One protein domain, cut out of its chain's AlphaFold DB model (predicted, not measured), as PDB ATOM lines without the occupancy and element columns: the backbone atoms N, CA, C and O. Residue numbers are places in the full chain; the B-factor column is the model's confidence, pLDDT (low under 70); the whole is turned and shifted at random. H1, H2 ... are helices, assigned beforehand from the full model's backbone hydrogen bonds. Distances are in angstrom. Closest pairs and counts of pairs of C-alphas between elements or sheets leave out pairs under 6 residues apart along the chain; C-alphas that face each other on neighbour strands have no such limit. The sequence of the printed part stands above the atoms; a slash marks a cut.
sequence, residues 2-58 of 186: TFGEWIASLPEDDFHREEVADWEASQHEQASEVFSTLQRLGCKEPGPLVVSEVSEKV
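What this domain is: This is residues 2 to 58 of the 186 residues of an uncharacterized protein of Planctomycetaceae bacterium (UniProt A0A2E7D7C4). The longest helix, H3, and H4 form a helical hairpin, H4 folding back on H3 at a slant, and two short helices that meet at a corner sit beside this pair: H1 packs on residues 31 to 36 of H3, and H2 packs on H4. The printed part has 57 residues, with four named helices in the order H1, H2, H3, H4 and no named strand; the class is all helix. It is compact, with a radius of gyration of the C-alphas of 10.4 A and spans of 29 by 21 by 17 A.

Where its parts are: H1 holds residues 3 to 9, beginning at C-alpha 3 at (13.257, 32.852, -20.342), and is 9.8 A long from first to last C-alpha. H2, residues 15 to 21, measures 10.1 A. H3, residues 25 to 40, measures 22.9 A and begins at C-alpha 25 at (24.897, 39.473, -19.839). H4, residues 46 to 55, measures 14.4 A and ends at C-alpha 55 at (23.091, 32.663, -31.109).

How they stand to each other: H1 touches H3, about perpendicular at 90 degrees, with residues 31 to 36 of H3 alone; the closest C-alphas are those of Phe 3 and Ser 32, 5.5 A apart. H1 and H2 only just touch, with 3 pairs of C-alphas within 8 A, and only at the corner; the closest are Ile 7 and Arg 17, 5.9 A. H1 and H4 also only just touch, with 3 such pairs, the closest Trp 6 and Gly 47 at 6.9 A. H2 touches H4 at a steep tilt of 57 degrees, the same way, the closest C-alphas being those of His 16 and Val 51, 6.8 A. H2 and H3 are only just apart, at 8.1 A. H3 and H4, a hairpin, touch at a steep tilt of 36 degrees, only just past shallow, opposite ways; the C-alphas of Ala 31 and Val 50 are closest, 5.8 A. The packing of the helices is mostly crossed, their lines at steep or about perpendicular angles. In H1, H2, H3 and H4 every O i to N i+4 pair is within hydrogen-bond range.

The domain as a whole: The C-alphas of Asp 13 and Leu 41 are the two farthest apart, at 29.1 A. The printed part has no cut, and its three links between helices are tight. Mean pLDDT of the printed part is 94.4, and no printed residue is under 70.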
ATOM      1  N   THR A   2       9.177  33.109 -17.582       96.44
ATOM      2  CA  THR A   2      10.278  33.912 -18.145       96.44
ATOM      3  C   THR A   2      11.273  33.026 -18.904       96.44
ATOM      4  O   THR A   2      11.231  31.805 -18.760       96.44
ATOM      5  N   PHE A   3      12.201  33.618 -19.666       97.06
ATOM      6  CA  PHE A   3      13.257  32.852 -20.342       97.06
ATOM      7  C   PHE A   3      14.129  32.060 -19.355       97.06
ATOM      8  O   PHE A   3      14.380  30.878 -19.561       97.06
ATOM      9  N   GLY A   4      14.522  32.672 -18.231       96.19
ATOM     10  CA  GLY A   4      15.305  31.987 -17.197       96.19
ATOM     11  C   GLY A   4      14.549  30.831 -16.531       96.19
ATOM     12  O   GLY A   4      15.139  29.789 -16.261       96.19
ATOM     13  N   GLU A   5      13.239  30.981 -16.307       96.94
ATOM     14  CA  GLU A   5      12.387  29.884 -15.819       96.94
ATOM     15  C   GLU A   5      12.266  28.752 -16.846       96.94
ATOM     16  O   GLU A   5      12.263  27.588 -16.453       96.94
ATOM     17  N   TRP A   6      12.193  29.081 -18.141       96.88
ATOM     18  CA  TRP A   6      12.192  28.087 -19.214       96.88
ATOM     19  C   TRP A   6      13.513  27.308 -19.247       96.88
ATOM     20  O   TRP A   6      13.479  26.089 -19.126       96.88
ATOM     21  N   ILE A   7      14.668  27.986 -19.270       97.06
ATOM     22  CA  ILE A   7      15.990  27.333 -19.217       97.06
ATOM     23  C   ILE A   7      16.137  26.448 -17.974       97.06
ATOM     24  O   ILE A   7      16.603  25.316 -18.066       97.06
ATOM     25  N   ALA A   8      15.703  26.930 -16.804       96.00
ATOM     26  CA  ALA A   8      15.763  26.161 -15.562       96.00
ATOM     27  C   ALA A   8      14.826  24.938 -15.549       96.00
ATOM     28  O   ALA A   8      15.016  24.039 -14.730       96.00
ATOM     29  N   SER A   9      13.813  24.913 -16.422       96.06
ATOM     30  CA  SER A   9      12.899  23.778 -16.575       96.06
ATOM     31  C   SER A   9      13.437  22.674 -17.489       96.06
ATOM     32  O   SER A   9      12.916  21.560 -17.447       96.06
ATOM     33  N   LEU A  10      14.473  22.964 -18.284       95.44
ATOM     34  CA  LEU A  10      15.082  22.002 -19.197       95.44
ATOM     35  C   LEU A  10      15.973  20.987 -18.453       95.44
ATOM     36  O   LEU A  10      16.561  21.320 -17.410       95.44
ATOM     37  N   PRO A  11      16.119  19.761 -18.992       96.00
ATOM     38  CA  PRO A  11      17.117  18.796 -18.531       96.00
ATOM     39  C   PRO A  11      18.526  19.398 -18.407       96.00
ATOM     40  O   PRO A  11      18.868  20.375 -19.069       96.00
ATOM     41  N   GLU A  12      19.360  18.833 -17.527       91.62
ATOM     42  CA  GLU A  12      20.750  19.297 -17.357       91.62
ATOM     43  C   GLU A  12      21.608  19.102 -18.611       91.62
ATOM     44  O   GLU A  12      22.537  19.873 -18.818       91.62
ATOM     45  N   ASP A  13      21.272  18.113 -19.434       92.94
ATOM     46  CA  ASP A  13      21.923  17.755 -20.693       92.94
ATOM     47  C   ASP A  13      21.196  18.304 -21.935       92.94
ATOM     48  O   ASP A  13      21.494  17.889 -23.054       92.94
ATOM     49  N   ASP A  14      20.240  19.225 -21.762       95.69
ATOM     50  CA  ASP A  14      19.550  19.850 -22.890       95.69
ATOM     51  C   ASP A  14      20.489  20.782 -23.663       95.69
ATOM     52  O   ASP A  14      21.138  21.658 -23.084       95.69
ATOM     53  N   PHE A  15      20.498  20.633 -24.988       92.25
ATOM     54  CA  PHE A  15      21.305  21.439 -25.899       92.25
ATOM     55  C   PHE A  15      21.123  22.949 -25.680       92.25
ATOM     56  O   PHE A  15      22.105  23.683 -25.608       92.25
ATOM     57  N   HIS A  16      19.886  23.428 -25.506       92.88
ATOM     58  CA  HIS A  16      19.624  24.858 -25.323       92.88
ATOM     59  C   HIS A  16      20.163  25.373 -23.991       92.88
ATOM     60  O   HIS A  16      20.537  26.537 -23.872       92.88
ATOM     61  N   ARG A  17      20.188  24.519 -22.963       94.31
ATOM     62  CA  ARG A  17      20.728  24.883 -21.657       94.31
ATOM     63  C   ARG A  17      22.250  24.988 -21.699       94.31
ATOM     64  O   ARG A  17      22.790  25.895 -21.070       94.31
ATOM     65  N   GLU A  18      22.914  24.091 -22.426       93.25
ATOM     66  CA  GLU A  18      24.358  24.158 -22.675       93.25
ATOM     67  C   GLU A  18      24.718  25.405 -23.494       93.25
ATOM     68  O   GLU A  18      25.566  26.185 -23.069       93.25
ATOM     69  N   GLU A  19      24.002  25.655 -24.594       93.19
ATOM     70  CA  GLU A  19      24.224  26.809 -25.479       93.19
ATOM     71  C   GLU A  19      24.141  28.149 -24.729       93.19
ATOM     72  O   GLU A  19      24.917  29.071 -24.975       93.19
ATOM     73  N   VAL A  20      23.210  28.259 -23.779       95.62
ATOM     74  CA  VAL A  20      22.956  29.485 -23.007       95.62
ATOM     75  C   VAL A  20      23.919  29.654 -21.824       95.62
ATOM     76  O   VAL A  20      23.989  30.737 -21.244       95.62
ATOM     77  N   ALA A  21      24.669  28.616 -21.436       93.31
ATOM     78  CA  ALA A  21      25.513  28.647 -20.238       93.31
ATOM     79  C   ALA A  21      26.671  29.657 -20.333       93.31
ATOM     80  O   ALA A  21      27.040  30.255 -19.322       93.31
ATOM     81  N   ASP A  22      27.198  29.861 -21.542       93.19
ATOM     82  CA  ASP A  22      28.341  30.739 -21.821       93.19
ATOM     83  C   ASP A  22      27.925  32.112 -22.378       93.19
ATOM     84  O   ASP A  22      28.757  32.875 -22.875       93.19
ATOM     85  N   TRP A  23      26.635  32.447 -22.316       97.12
ATOM     86  CA  TRP A  23      26.143  33.728 -22.803       97.12
ATOM     87  C   TRP A  23      26.596  34.899 -21.932       97.12
ATOM     88  O   TRP A  23      26.568  34.878 -20.701       97.12
ATOM     89  N   GLU A  24      26.951  35.989 -22.603       97.06
ATOM     90  CA  GLU A  24      27.226  37.257 -21.945       97.06
ATOM     91  C   GLU A  24      25.929  37.885 -21.407       97.06
ATOM     92  O   GLU A  24      24.820  37.620 -21.882       97.06
ATOM     93  N   ALA A  25      26.054  38.806 -20.446       96.44
ATOM     94  CA  ALA A  25      24.897  39.473 -19.839       96.44
ATOM     95  C   ALA A  25      23.971  40.144 -20.875       96.44
ATOM     96  O   ALA A  25      22.750  40.092 -20.733       96.44
ATOM     97  N   SER A  26      24.538  40.717 -21.943       96.12
ATOM     98  CA  SER A  26      23.768  41.330 -23.034       96.12
ATOM     99  C   SER A  26      22.956  40.316 -23.843       96.12
ATOM    100  O   SER A  26      21.873  40.644 -24.314       96.12
ATOM    101  N   GLN A  27      23.447  39.083 -23.996       97.38
ATOM    102  CA  GLN A  27      22.710  38.019 -24.683       97.38
ATOM    103  C   GLN A  27      21.531  37.539 -23.831       97.38
ATOM    104  O   GLN A  27      20.437  37.355 -24.353       97.38
ATOM    105  N   HIS A  28      21.705  37.422 -22.511       96.94
ATOM    106  CA  HIS A  28      20.597  37.111 -21.602       96.94
ATOM    107  C   HIS A  28      19.518  38.203 -21.560       96.94
ATOM    108  O   HIS A  28      18.326  37.889 -21.454       96.94
ATOM    109  N   GLU A  29      19.921  39.474 -21.635       97.25
ATOM    110  CA  GLU A  29      18.996  40.605 -21.733       97.25
ATOM    111  C   GLU A  29      18.185  40.523 -23.031       97.25
ATOM    112  O   GLU A  29      16.956  40.435 -22.971       97.25
ATOM    113  N   GLN A  30      18.865  40.405 -24.177       96.38
ATOM    114  CA  GLN A  30      18.220  40.229 -25.480       96.38
ATOM    115  C   GLN A  30      17.270  39.021 -25.483       96.38
ATOM    116  O   GLN A  30      16.122  39.130 -25.909       96.38
ATOM    117  N   ALA A  31      17.703  37.876 -24.957       97.50
ATOM    118  CA  ALA A  31      16.887  36.669 -24.896       97.50
ATOM    119  C   ALA A  31      15.597  36.870 -24.093       97.50
ATOM    120  O   ALA A  31      14.522  36.429 -24.497       97.50
ATOM    121  N   SER A  32      15.683  37.583 -22.970       97.88
ATOM    122  CA  SER A  32      14.521  37.892 -22.133       97.88
ATOM    123  C   SER A  32      13.519  38.799 -22.857       97.88
ATOM    124  O   SER A  32      12.302  38.603 -22.732       97.88
ATOM    125  N   GLU A  33      14.010  39.763 -23.640       97.25
ATOM    126  CA  GLU A  33      13.184  40.651 -24.465       97.25
ATOM    127  C   GLU A  33      12.494  39.901 -25.612       97.25
ATOM    128  O   GLU A  33      11.273  40.022 -25.781       97.25
ATOM    129  N   VAL A  34      13.242  39.084 -26.360       96.69
ATOM    130  CA  VAL A  34      12.713  38.273 -27.470       96.69
ATOM    131  C   VAL A  34      11.678  37.276 -26.949       96.69
ATOM    132  O   VAL A  34      10.573  37.201 -27.488       96.69
ATOM    133  N   PHE A  35      11.960  36.586 -25.839       97.75
ATOM    134  CA  PHE A  35      11.034  35.628 -25.227       97.75
ATOM    135  C   PHE A  35       9.709  36.292 -24.839       97.75
ATOM    136  O   PHE A  35       8.630  35.802 -25.173       97.75
ATOM    137  N   SER A  36       9.784  37.454 -24.184       97.12
ATOM    138  CA  SER A  36       8.602  38.229 -23.794       97.12
ATOM    139  C   SER A  36       7.818  38.740 -25.006       97.12
ATOM    140  O   SER A  36       6.592  38.862 -24.960       97.12
ATOM    141  N   THR A  37       8.515  39.063 -26.095       96.19
ATOM    142  CA  THR A  37       7.906  39.504 -27.355       96.19
ATOM    143  C   THR A  37       7.153  38.361 -28.024       96.19
ATOM    144  O   THR A  37       5.963  38.505 -28.296       96.19
ATOM    145  N   LEU A  38       7.791  37.203 -28.194       95.06
ATOM    146  CA  LEU A  38       7.169  36.008 -28.762       95.06
ATOM    147  C   LEU A  38       5.949  35.554 -27.950       95.06
ATOM    148  O   LEU A  38       4.896  35.289 -28.525       95.06
ATOM    149  N   GLN A  39       6.026  35.564 -26.615       95.25
ATOM    150  CA  GLN A  39       4.866  35.267 -25.765       95.25
ATOM    151  C   GLN A  39       3.707  36.240 -25.985       95.25
ATOM    152  O   GLN A  39       2.550  35.829 -26.040       95.25
ATOM    153  N   ARG A  40       3.994  37.539 -26.131       95.69
ATOM    154  CA  ARG A  40       2.968  38.558 -26.401       95.69
ATOM    155  C   ARG A  40       2.343  38.385 -27.780       95.69
ATOM    156  O   ARG A  40       1.156  38.643 -27.951       95.69
ATOM    157  N   LEU A  41       3.135  37.922 -28.742       92.62
ATOM    158  CA  LEU A  41       2.655  37.501 -30.051       92.62
ATOM    159  C   LEU A  41       1.896  36.164 -29.982       92.62
ATOM    160  O   LEU A  41       1.282  35.785 -30.968       92.62
ATOM    161  N   GLY A  42       1.834  35.483 -28.838       92.81
ATOM    162  CA  GLY A  42       1.090  34.232 -28.673       92.81
ATOM    163  C   GLY A  42       1.862  32.983 -29.097       92.81
ATOM    164  O   GLY A  42       1.249  31.934 -29.263       92.81
ATOM    165  N   CYS A  43       3.184  33.074 -29.256       90.31
ATOM    166  CA  CYS A  43       4.038  31.909 -29.462       90.31
ATOM    167  C   CYS A  43       3.957  30.985 -28.245       90.31
ATOM    168  O   CYS A  43       4.219  31.406 -27.112       90.31
ATOM    169  N   LYS A  44       3.586  29.725 -28.481       88.94
ATOM    170  CA  LYS A  44       3.438  28.722 -27.420       88.94
ATOM    171  C   LYS A  44       4.778  28.215 -26.905       88.94
ATOM    172  O   LYS A  44       4.935  28.033 -25.700       88.94
ATOM    173  N   GLU A  45       5.735  28.032 -27.812       89.12
ATOM    174  CA  GLU A  45       7.062  27.480 -27.528       89.12
ATOM    175  C   GLU A  45       8.165  28.468 -27.943       89.12
ATOM    176  O   GLU A  45       8.901  28.240 -28.898       89.12
ATOM    177  N   PRO A  46       8.294  29.608 -27.239       93.06
ATOM    178  CA  PRO A  46       9.229  30.667 -27.620       93.06
ATOM    179  C   PRO A  46      10.702  30.312 -27.378       93.06
ATOM    180  O   PRO A  46      11.579  30.962 -27.932       93.06
ATOM    181  N   GLY A  47      10.996  29.322 -26.532       94.19
ATOM    182  CA  GLY A  47      12.352  29.031 -26.060       94.19
ATOM    183  C   GLY A  47      13.368  28.715 -27.164       94.19
ATOM    184  O   GLY A  47      14.352  29.446 -27.276       94.19
ATOM    185  N   PRO A  48      13.131  27.696 -28.013       91.94
ATOM    186  CA  PRO A  48      14.040  27.365 -29.112       91.94
ATOM    187  C   PRO A  48      14.259  28.536 -30.083       91.94
ATOM    188  O   PRO A  48      15.389  28.816 -30.479       91.94
ATOM    189  N   LEU A  49      13.195  29.288 -30.392       92.00
ATOM    190  CA  LEU A  49      13.262  30.472 -31.256       92.00
ATOM    191  C   LEU A  49      14.142  31.574 -30.655       92.00
ATOM    192  O   LEU A  49      14.907  32.218 -31.363       92.00
ATOM    193  N   VAL A  50      14.066  31.783 -29.340       95.69
ATOM    194  CA  VAL A  50      14.916  32.759 -28.645       95.69
ATOM    195  C   VAL A  50      16.384  32.370 -28.725       95.69
ATOM    196  O   VAL A  50      17.224  33.239 -28.947       95.69
ATOM    197  N   VAL A  51      16.692  31.082 -28.556       94.50
ATOM    198  CA  VAL A  51      18.071  30.597 -28.656       94.50
ATOM    199  C   VAL A  51      18.618  30.841 -30.058       94.50
ATOM    200  O   VAL A  51      19.631  31.526 -30.167       94.50
ATOM    201  N   SER A  52      17.906  30.418 -31.109       91.00
ATOM    202  CA  SER A  52      18.306  30.675 -32.504       91.00
ATOM    203  C   SER A  52      18.452  32.174 -32.808       91.00
ATOM    204  O   SER A  52      19.443  32.598 -33.404       91.00
ATOM    205  N   GLU A  53      17.536  33.030 -32.344       93.25
ATOM    206  CA  GLU A  53      17.651  34.472 -32.601       93.25
ATOM    207  C   GLU A  53      18.895  35.104 -31.963       93.25
ATOM    208  O   GLU A  53      19.526  35.978 -32.563       93.25
ATOM    209  N   VAL A  54      19.277  34.659 -30.767       95.00
ATOM    210  CA  VAL A  54      20.411  35.234 -30.034       95.00
ATOM    211  C   VAL A  54      21.750  34.641 -30.485       95.00
ATOM    212  O   VAL A  54      22.715  35.395 -30.634       95.00
ATOM    213  N   SER A  55      21.835  33.327 -30.724       92.69
ATOM    214  CA  SER A  55      23.091  32.663 -31.109       92.69
ATOM    215  C   SER A  55      23.370  32.751 -32.613       92.69
ATOM    216  O   SER A  55      24.480  33.100 -33.021       92.69
ATOM    217  N   GLU A  56      22.360  32.520 -33.452       87.88
ATOM    218  CA  GLU A  56      22.492  32.463 -34.916       87.88
ATOM    219  C   GLU A  56      22.195  33.808 -35.589       87.88
ATOM    220  O   GLU A  56      22.452  33.984 -36.782       87.88
ATOM    221  N   LYS A  57      21.693  34.790 -34.825       88.19
ATOM    222  CA  LYS A  57      21.307  36.129 -35.307       88.19
ATOM    223  C   LYS A  57      20.197  36.101 -36.363       88.19
ATOM    224  O   LYS A  57      20.104  37.012 -37.190       88.19
ATOM    225  N   VAL A  58      19.340  35.086 -36.311       86.31
ATOM    226  CA  VAL A  58      18.142  34.960 -37.152       86.31
ATOM    227  C   VAL A  58      17.020  35.832 -36.581       86.31
ATOM    228  O   VAL A  58      16.857  35.933 -35.371       86.31
TER     229      VAL A  58